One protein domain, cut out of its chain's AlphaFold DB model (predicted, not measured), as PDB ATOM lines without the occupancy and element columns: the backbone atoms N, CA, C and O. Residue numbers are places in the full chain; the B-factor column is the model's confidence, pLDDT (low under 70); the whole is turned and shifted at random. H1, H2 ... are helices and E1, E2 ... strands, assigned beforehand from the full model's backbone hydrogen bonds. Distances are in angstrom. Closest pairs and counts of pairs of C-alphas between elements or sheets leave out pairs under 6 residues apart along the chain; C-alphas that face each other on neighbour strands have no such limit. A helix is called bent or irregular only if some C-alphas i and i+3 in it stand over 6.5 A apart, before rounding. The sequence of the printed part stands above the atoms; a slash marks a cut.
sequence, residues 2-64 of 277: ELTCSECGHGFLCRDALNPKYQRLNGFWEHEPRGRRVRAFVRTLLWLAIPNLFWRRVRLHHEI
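Overview. This is residues 2 to 64 of the 277 residues of an uncharacterized protein of Phycisphaerales bacterium (UniProt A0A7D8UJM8). Two small parts stand at opposite ends of a loose, open frame: a tiny hairpin, E1 and E2, running straight into the one-turn helix H1, and a corner made by the long helix H2 and the shorter H3. The unnamed stretch 19 to 33 joins them, and residues 58 to 64 fold back from H3 towards the middle. The 63 printed residues hold two strands, antiparallel in the order E1 - E2, then three helices; the class is mostly helix. The whole is loose, with a radius of gyration of the C-alphas of 13.4 A and spans of 37 by 26 by 15 A.

Along the chain. Find C-alpha 2 at (-39.141, -14.453, 7.969), where E1, residues 2 to 4, begins and runs 6.8 A. E2, residues 11 to 13, covers 6.9 A, and H1, residues 14 to 18, 6.2 A. Look next at C-alpha 34, (-40.708, -46.905, 16.216): H2, residues 34 to 49, runs 23.4 A from there. H3, residues 51 to 57, runs 10.0 A to C-alpha 57 at (-37.446, -27.458, 23.757).

Arrangement. In the hairpin E1 and E2, at 140 degrees, look for N 3 and O 12 within hydrogen-bond range at 2.8 A. The closest C-alphas of E1 and H1, those of Leu 3 and Cys 14, are 5.9 A apart. H1 and H2 are apart. H2 is irregular, with C-alphas 35 and 38 7.9 A apart, and has a kink of 28 degrees near residue 41. With residues 44 to 48 alone, H2 touches H3, only at the corner; the closest C-alphas, of Trp 47 and Phe 54, are 4.8 A apart. They run opposite ways at a steep tilt of 47 degrees. Every O i to N i+4 pair is within hydrogen-bond range in H1, but 10 of 12 in H2 and 2 of 3 in H3.

Size, cuts and confidence. The two farthest C-alphas, of Ser 6 and Gly 35, are 38.0 A apart. The printed part has no cut, and the link from H1 to H2 is long, with 15 residues. Look at residues 7 to 8 for pLDDT under 70; the mean of the printed part is 90.9.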
ATOM      1  N   GLU A   2     -38.246 -14.365   6.814       90.06
ATOM      2  CA  GLU A   2     -39.141 -14.453   7.969       90.06
ATOM      3  C   GLU A   2     -40.565 -14.167   7.494       90.06
ATOM      4  O   GLU A   2     -40.784 -13.283   6.669       90.06
ATOM      5  N   LEU A   3     -41.511 -14.968   7.965       88.31
ATOM      6  CA  LEU A   3     -42.934 -14.782   7.742       88.31
ATOM      7  C   LEU A   3     -43.597 -14.524   9.087       88.31
ATOM      8  O   LEU A   3     -43.213 -15.090  10.110       88.31
ATOM      9  N   THR A   4     -44.626 -13.694   9.072       84.88
ATOM     10  CA  THR A   4     -45.449 -13.421  10.243       84.88
ATOM     11  C   THR A   4     -46.773 -14.142  10.061       84.88
ATOM     12  O   THR A   4     -47.459 -13.948   9.060       84.88
ATOM     13  N   CYS A   5     -47.141 -15.006  11.007       77.88
ATOM     14  CA  CYS A   5     -48.438 -15.679  10.943       77.88
ATOM     15  C   CYS A   5     -49.566 -14.641  11.004       77.88
ATOM     16  O   CYS A   5     -49.582 -13.832  11.929       77.88
ATOM     17  N   SER A   6     -50.524 -14.688  10.079       78.81
ATOM     18  CA  SER A   6     -51.669 -13.766  10.068       78.81
ATOM     19  C   SER A   6     -52.574 -13.922  11.297       78.81
ATOM     20  O   SER A   6     -53.125 -12.939  11.776       78.81
ATOM     21  N   GLU A   7     -52.680 -15.131  11.860       67.25
ATOM     22  CA  GLU A   7     -53.474 -15.383  13.072       67.25
ATOM     23  C   GLU A   7     -52.749 -14.938  14.348       67.25
ATOM     24  O   GLU A   7     -53.335 -14.311  15.229       67.25
ATOM     25  N   CYS A   8     -51.465 -15.295  14.482       68.50
ATOM     26  CA  CYS A   8     -50.738 -15.145  15.741       68.50
ATOM     27  C   CYS A   8     -49.611 -14.118  15.716       68.50
ATOM     28  O   CYS A   8     -48.915 -13.955  16.711       68.50
ATOM     29  N   GLY A   9     -49.373 -13.391  14.630       75.62
ATOM     30  CA  GLY A   9     -48.294 -12.400  14.538       75.62
ATOM     31  C   GLY A   9     -46.896 -12.925  14.909       75.62
ATOM     32  O   GLY A   9     -46.001 -12.131  15.178       75.62
ATOM     33  N   HIS A  10     -46.705 -14.245  15.018       76.62
ATOM     34  CA  HIS A  10     -45.433 -14.836  15.404       76.62
ATOM     35  C   HIS A  10     -44.537 -14.858  14.174       76.62
ATOM     36  O   HIS A  10     -44.947 -15.379  13.135       76.62
ATOM     37  N   GLY A  11     -43.337 -14.292  14.302       81.12
ATOM     38  CA  GLY A  11     -42.288 -14.451  13.308       81.12
ATOM     39  C   GLY A  11     -41.806 -15.898  13.310       81.12
ATOM     40  O   GLY A  11     -41.391 -16.415  14.347       81.12
ATOM     41  N   PHE A  12     -41.887 -16.561  12.166       83.75
ATOM     42  CA  PHE A  12     -41.287 -17.869  11.938       83.75
ATOM     43  C   PHE A  12     -40.513 -17.839  10.625       83.75
ATOM     44  O   PHE A  12     -40.820 -17.075   9.710       83.75
ATOM     45  N   LEU A  13     -39.487 -18.675  10.505       88.19
ATOM     46  CA  LEU A  13     -38.770 -18.779   9.244       88.19
ATOM     47  C   LEU A  13     -39.620 -19.605   8.281       88.19
ATOM     48  O   LEU A  13     -40.124 -20.659   8.656       88.19
ATOM     49  N   CYS A  14     -39.740 -19.175   7.023       86.12
ATOM     50  CA  CYS A  14     -40.514 -19.905   6.009       86.12
ATOM     51  C   CYS A  14     -40.096 -21.392   5.916       86.12
ATOM     52  O   CYS A  14     -40.928 -22.284   5.754       86.12
ATOM     53  N   ARG A  15     -38.807 -21.680   6.159       89.06
ATOM     54  CA  ARG A  15     -38.277 -23.050   6.244       89.06
ATOM     55  C   ARG A  15     -38.924 -23.897   7.346       89.06
ATOM     56  O   ARG A  15     -39.073 -25.095   7.148       89.06
ATOM     57  N   ASP A  16     -39.298 -23.306   8.479       84.44
ATOM     58  CA  ASP A  16     -39.868 -24.029   9.622       84.44
ATOM     59  C   ASP A  16     -41.312 -24.464   9.322       84.44
ATOM     60  O   ASP A  16     -41.755 -25.522   9.768       84.44
ATOM     61  N   ALA A  17     -42.030 -23.673   8.517       82.81
ATOM     62  CA  ALA A  17     -43.373 -24.001   8.051       82.81
ATOM     63  C   ALA A  17     -43.365 -24.992   6.880       82.81
ATOM     64  O   ALA A  17     -44.177 -25.912   6.865       82.81
ATOM     65  N   LEU A  18     -42.449 -24.831   5.921       88.62
ATOM     66  CA  LEU A  18     -42.433 -25.639   4.699       88.62
ATOM     67  C   LEU A  18     -41.704 -26.976   4.850       88.62
ATOM     68  O   LEU A  18     -42.035 -27.931   4.153       88.62
ATOM     69  N   ASN A  19     -40.707 -27.072   5.735       91.44
ATOM     70  CA  ASN A  19     -39.938 -28.300   5.887       91.44
ATOM     71  C   ASN A  19     -40.417 -29.105   7.115       91.44
ATOM     72  O   ASN A  19     -40.143 -28.721   8.260       91.44
ATOM     73  N   PRO A  20     -41.049 -30.279   6.908       88.88
ATOM     74  CA  PRO A  20     -41.608 -31.099   7.986       88.88
ATOM     75  C   PRO A  20     -40.550 -31.628   8.963       88.88
ATOM     76  O   PRO A  20     -40.886 -32.121  10.041       88.88
ATOM     77  N   LYS A  21     -39.258 -31.537   8.622       90.69
ATOM     78  CA  LYS A  21     -38.157 -31.881   9.525       90.69
ATOM     79  C   LYS A  21     -38.078 -30.932  10.725       90.69
ATOM     80  O   LYS A  21     -37.784 -31.408  11.815       90.69
ATOM     81  N   TYR A  22     -38.360 -29.638  10.551       88.31
ATOM     82  CA  TYR A  22     -38.320 -28.652  11.644       88.31
ATOM     83  C   TYR A  22     -39.596 -28.652  12.491       88.31
ATOM     84  O   TYR A  22     -39.568 -28.266  13.653       88.31
ATOM     85  N   GLN A  23     -40.699 -29.183  11.960       90.62
ATOM     86  CA  GLN A  23     -41.938 -29.388  12.719       90.62
ATOM     87  C   GLN A  23     -41.839 -30.550  13.726       90.62
ATOM     88  O   GLN A  23     -42.720 -30.723  14.572       90.62
ATOM     89  N   ARG A  24     -40.770 -31.355  13.652       94.19
ATOM     90  CA  ARG A  24     -40.537 -32.529  14.499       94.19
ATOM     91  C   ARG A  24     -39.405 -32.267  15.486       94.19
ATOM     92  O   ARG A  24     -38.284 -31.945  15.105       94.19
ATOM     93  N   LEU A  25     -39.675 -32.515  16.764       93.94
ATOM     94  CA  LEU A  25     -38.664 -32.432  17.817       93.94
ATOM     95  C   LEU A  25     -37.944 -33.779  17.981       93.94
ATOM     96  O   LEU A  25     -38.514 -34.734  18.510       93.94
ATOM     97  N   ASN A  26     -36.686 -33.865  17.545       94.81
ATOM     98  CA  ASN A  26     -35.879 -35.082  17.691       94.81
ATOM     99  C   ASN A  26     -35.674 -35.456  19.168       94.81
ATOM    100  O   ASN A  26     -35.334 -34.613  19.999       94.81
ATOM    101  N   GLY A  27     -35.837 -36.739  19.495       94.44
ATOM    102  CA  GLY A  27     -35.757 -37.244  20.865       94.44
ATOM    103  C   GLY A  27     -37.025 -37.033  21.691       94.44
ATOM    104  O   GLY A  27     -37.041 -37.436  22.851       94.44
ATOM    105  N   PHE A  28     -38.071 -36.437  21.111       96.62
ATOM    106  CA  PHE A  28     -39.381 -36.304  21.734       96.62
ATOM    107  C   PHE A  28     -40.264 -37.501  21.382       96.62
ATOM    108  O   PHE A  28     -40.382 -37.868  20.209       96.62
ATOM    109  N   TRP A  29     -40.913 -38.094  22.384       97.00
ATOM    110  CA  TRP A  29     -41.728 -39.306  22.230       97.00
ATOM    111  C   TRP A  29     -42.739 -39.223  21.074       97.00
ATOM    112  O   TRP A  29     -42.875 -40.159  20.277       97.00
ATOM    113  N   GLU A  30     -43.433 -38.090  20.932       96.31
ATOM    114  CA  GLU A  30     -44.428 -37.915  19.870       96.31
ATOM    115  C   GLU A  30     -43.819 -38.006  18.463       96.31
ATOM    116  O   GLU A  30     -44.451 -38.512  17.533       96.31
ATOM    117  N   HIS A  31     -42.577 -37.574  18.277       96.50
ATOM    118  CA  HIS A  31     -42.006 -37.397  16.942       96.50
ATOM    119  C   HIS A  31     -41.139 -38.560  16.483       96.50
ATOM    120  O   HIS A  31     -41.020 -38.800  15.280       96.50
ATOM    121  N   GLU A  32     -40.649 -39.362  17.423       96.56
ATOM    122  CA  GLU A  32     -39.632 -40.371  17.153       96.56
ATOM    123  C   GLU A  32     -40.149 -41.602  16.354       96.56
ATOM    124  O   GLU A  32     -41.273 -42.078  16.583       96.56
ATOM    125  N   PRO A  33     -39.385 -42.170  15.399       95.69
ATOM    126  CA  PRO A  33     -39.692 -43.456  14.760       95.69
ATOM    127  C   PRO A  33     -39.744 -44.628  15.753       95.69
ATOM    128  O   PRO A  33     -39.142 -44.575  16.823       95.69
ATOM    129  N   ARG A  34     -40.445 -45.714  15.373       95.69
ATOM    130  CA  ARG A  34     -40.708 -46.905  16.216       95.69
ATOM    131  C   ARG A  34     -39.462 -47.438  16.938       95.69
ATOM    132  O   ARG A  34     -39.523 -47.604  18.149       95.69
ATOM    133  N   GLY A  35     -38.337 -47.603  16.241       96.81
ATOM    134  CA  GLY A  35     -37.113 -48.187  16.814       96.81
ATOM    135  C   GLY A  35     -36.414 -47.353  17.896       96.81
ATOM    136  O   GLY A  35     -35.633 -47.891  18.667       96.81
ATOM    137  N   ARG A  36     -36.697 -46.046  18.006       97.06
ATOM    138  CA  ARG A  36     -36.073 -45.158  19.013       97.06
ATOM    139  C   ARG A  36     -37.066 -44.662  20.071       97.06
ATOM    140  O   ARG A  36     -36.738 -43.787  20.871       97.06
ATOM    141  N   ARG A  37     -38.277 -45.233  20.097       95.69
ATOM    142  CA  ARG A  37     -39.388 -44.800  20.957       95.69
ATOM    143  C   ARG A  37     -39.086 -44.913  22.441       95.69
ATOM    144  O   ARG A  37     -39.283 -43.932  23.140       95.69
ATOM    145  N   VAL A  38     -38.581 -46.050  22.914       96.12
ATOM    146  CA  VAL A  38     -38.295 -46.250  24.349       96.12
ATOM    147  C   VAL A  38     -37.281 -45.219  24.847       96.12
ATOM    148  O   VAL A  38     -37.512 -44.531  25.836       96.12
ATOM    149  N   ARG A  39     -36.197 -45.004  24.094       97.50
ATOM    150  CA  ARG A  39     -35.201 -43.977  24.426       97.50
ATOM    151  C   ARG A  39     -35.799 -42.566  24.429       97.50
ATOM    152  O   ARG A  39     -35.483 -41.773  25.311       97.50
ATOM    153  N   ALA A  40     -36.662 -42.244  23.464       97.25
ATOM    154  CA  ALA A  40     -37.357 -40.958  23.419       97.25
ATOM    155  C   ALA A  40     -38.394 -40.801  24.543       97.25
ATOM    156  O   ALA A  40     -38.574 -39.692  25.037       97.25
ATOM    157  N   PHE A  41     -39.038 -41.886  24.976       96.25
ATOM    158  CA  PHE A  41     -39.942 -41.915  26.125       96.25
ATOM    159  C   PHE A  41     -39.200 -41.510  27.396       96.25
ATOM    160  O   PHE A  41     -39.532 -40.492  27.997       96.25
ATOM    161  N   VAL A  42     -38.122 -42.232  27.721       96.00
ATOM    162  CA  VAL A  42     -37.271 -41.949  28.887       96.00
ATOM    163  C   VAL A  42     -36.723 -40.525  28.821       96.00
ATOM    164  O   VAL A  42     -36.802 -39.777  29.788       96.00
ATOM    165  N   ARG A  43     -36.234 -40.091  27.655       96.81
ATOM    166  CA  ARG A  43     -35.751 -38.717  27.470       96.81
ATOM    167  C   ARG A  43     -36.851 -37.670  27.678       96.81
ATOM    168  O   ARG A  43     -36.576 -36.631  28.270       96.81
ATOM    169  N   THR A  44     -38.073 -37.933  27.217       96.69
ATOM    170  CA  THR A  44     -39.220 -37.034  27.420       96.69
ATOM    171  C   THR A  44     -39.593 -36.963  28.901       96.69
ATOM    172  O   THR A  44     -39.787 -35.860  29.403       96.69
ATOM    173  N   LEU A  45     -39.594 -38.094  29.618       94.94
ATOM    174  CA  LEU A  45     -39.781 -38.130  31.074       94.94
ATOM    175  C   LEU A  45     -38.714 -37.311  31.810       94.94
ATOM    176  O   LEU A  45     -39.052 -36.470  32.638       94.94
ATOM    177  N   LEU A  46     -37.436 -37.485  31.461       95.25
ATOM    178  CA  LEU A  46     -36.335 -36.723  32.061       95.25
ATOM    179  C   LEU A  46     -36.449 -35.218  31.791       95.25
ATOM    180  O   LEU A  46     -36.120 -34.403  32.648       95.25
ATOM    181  N   TRP A  47     -36.923 -34.824  30.607       95.75
ATOM    182  CA  TRP A  47     -37.203 -33.415  30.330       95.75
ATOM    183  C   TRP A  47     -38.378 -32.895  31.146       95.75
ATOM    184  O   TRP A  47     -38.314 -31.762  31.604       95.75
ATOM    185  N   LEU A  48     -39.422 -33.699  31.339       95.44
ATOM    186  CA  LEU A  48     -40.596 -33.319  32.122       95.44
ATOM    187  C   LEU A  48     -40.280 -33.176  33.607       95.44
ATOM    188  O   LEU A  48     -40.794 -32.255  34.229       95.44
ATOM    189  N   ALA A  49     -39.365 -33.985  34.147       93.19
ATOM    190  CA  ALA A  49     -38.902 -33.838  35.526       93.19
ATOM    191  C   ALA A  49     -38.439 -32.401  35.843       93.19
ATOM    192  O   ALA A  49     -38.654 -31.915  36.950       93.19
ATOM    193  N   ILE A  50     -37.883 -31.690  34.853       94.94
ATOM    194  CA  ILE A  50     -37.465 -30.291  34.970       94.94
ATOM    195  C   ILE A  50     -38.234 -29.448  33.938       94.94
ATOM    196  O   ILE A  50     -37.758 -29.280  32.809       94.94
ATOM    197  N   PRO A  51     -39.376 -28.828  34.298       94.38
ATOM    198  CA  PRO A  51     -40.203 -28.057  33.370       94.38
ATOM    199  C   PRO A  51     -39.452 -27.011  32.540       94.38
ATOM    200  O   PRO A  51     -39.774 -26.802  31.370       94.38
ATOM    201  N   ASN A  52     -38.401 -26.398  33.093       94.88
ATOM    202  CA  ASN A  52     -37.534 -25.476  32.352       94.88
ATOM    203  C   ASN A  52     -36.889 -26.146  31.126       94.88
ATOM    204  O   ASN A  52     -36.812 -25.550  30.054       94.88
ATOM    205  N   LEU A  53     -36.412 -27.384  31.264       95.19
ATOM    206  CA  LEU A  53     -35.781 -28.136  30.180       95.19
ATOM    207  C   LEU A  53     -36.796 -28.584  29.130       95.19
ATOM    208  O   LEU A  53     -36.464 -28.581  27.939       95.19
ATOM    209  N   PHE A  54     -38.003 -28.953  29.557       95.94
ATOM    210  CA  PHE A  54     -39.099 -29.306  28.660       95.94
ATOM    211  C   PHE A  54     -39.540 -28.102  27.818       95.94
ATOM    212  O   PHE A  54     -39.486 -28.146  26.587       95.94
ATOM    213  N   TRP A  55     -39.887 -26.987  28.466       94.56
ATOM    214  CA  TRP A  55     -40.442 -25.815  27.784       94.56
ATOM    215  C   TRP A  55     -39.425 -25.030  26.954       94.56
ATOM    216  O   TRP A  55     -39.806 -24.390  25.979       94.56
ATOM    217  N   ARG A  56     -38.119 -25.137  27.239       93.69
ATOM    218  CA  ARG A  56     -37.075 -24.613  26.335       93.69
ATOM    219  C   ARG A  56     -37.020 -25.352  24.994       93.69
ATOM    220  O   ARG A  56     -36.536 -24.788  24.014       93.69
ATOM    221  N   ARG A  57     -37.479 -26.607  24.953       94.25
ATOM    222  CA  ARG A  57     -37.446 -27.458  23.757       94.25
ATOM    223  C   ARG A  57     -38.762 -27.444  23.004       94.25
ATOM    224  O   ARG A  57     -38.747 -27.378  21.781       94.25
ATOM    225  N   VAL A  58     -39.892 -27.514  23.701       93.50
ATOM    226  CA  VAL A  58     -41.209 -27.552  23.057       93.50
ATOM    227  C   VAL A  58     -41.577 -26.168  22.525       93.50
ATOM    228  O   VAL A  58     -41.731 -25.218  23.284       93.50
ATOM    229  N   ARG A  59     -41.759 -26.062  21.208       89.88
ATOM    230  CA  ARG A  59     -42.219 -24.857  20.512       89.88
ATOM    231  C   ARG A  59     -43.647 -25.039  19.997       89.88
ATOM    232  O   ARG A  59     -44.083 -26.167  19.770       89.88
ATOM    233  N   LEU A  60     -44.347 -23.925  19.784       86.56
ATOM    234  CA  LEU A  60     -45.733 -23.905  19.291       86.56
ATOM    235  C   LEU A  60     -45.876 -24.465  17.860       86.56
ATOM    236  O   LEU A  60     -46.905 -25.027  17.518       86.56
ATOM    237  N   HIS A  61     -44.840 -24.376  17.022       86.38
ATOM    238  CA  HIS A  61     -44.894 -24.900  15.650       86.38
ATOM    239  C   HIS A  61     -44.718 -26.425  15.555       86.38
ATOM    240  O   HIS A  61     -44.853 -26.986  14.471       86.38
ATOM    241  N   HIS A  62     -44.388 -27.114  16.654       92.00
ATOM    242  CA  HIS A  62     -44.238 -28.564  16.610       92.00
ATOM    243  C   HIS A  62     -45.596 -29.242  16.443       92.00
ATOM    244  O   HIS A  62     -46.455 -29.123  17.323       92.00
ATOM    245  N   GLU A  63     -45.732 -30.038  15.382       93.12
ATOM    246  CA  GLU A  63     -46.929 -30.821  15.073       93.12
ATOM    247  C   GLU A  63     -47.375 -31.647  16.298       93.12
ATOM    248  O   GLU A  63     -46.547 -32.112  17.093       93.12
ATOM    249  N   ILE A  64     -48.684 -31.820  16.478       95.19
ATOM    250  CA  ILE A  64     -49.246 -32.651  17.548       95.19
ATOM    251  C   ILE A  64     -49.716 -33.965  16.946       95.19
ATOM    252  O   ILE A  64     -50.541 -33.995  16.037       95.19
TER     253      ILE A  64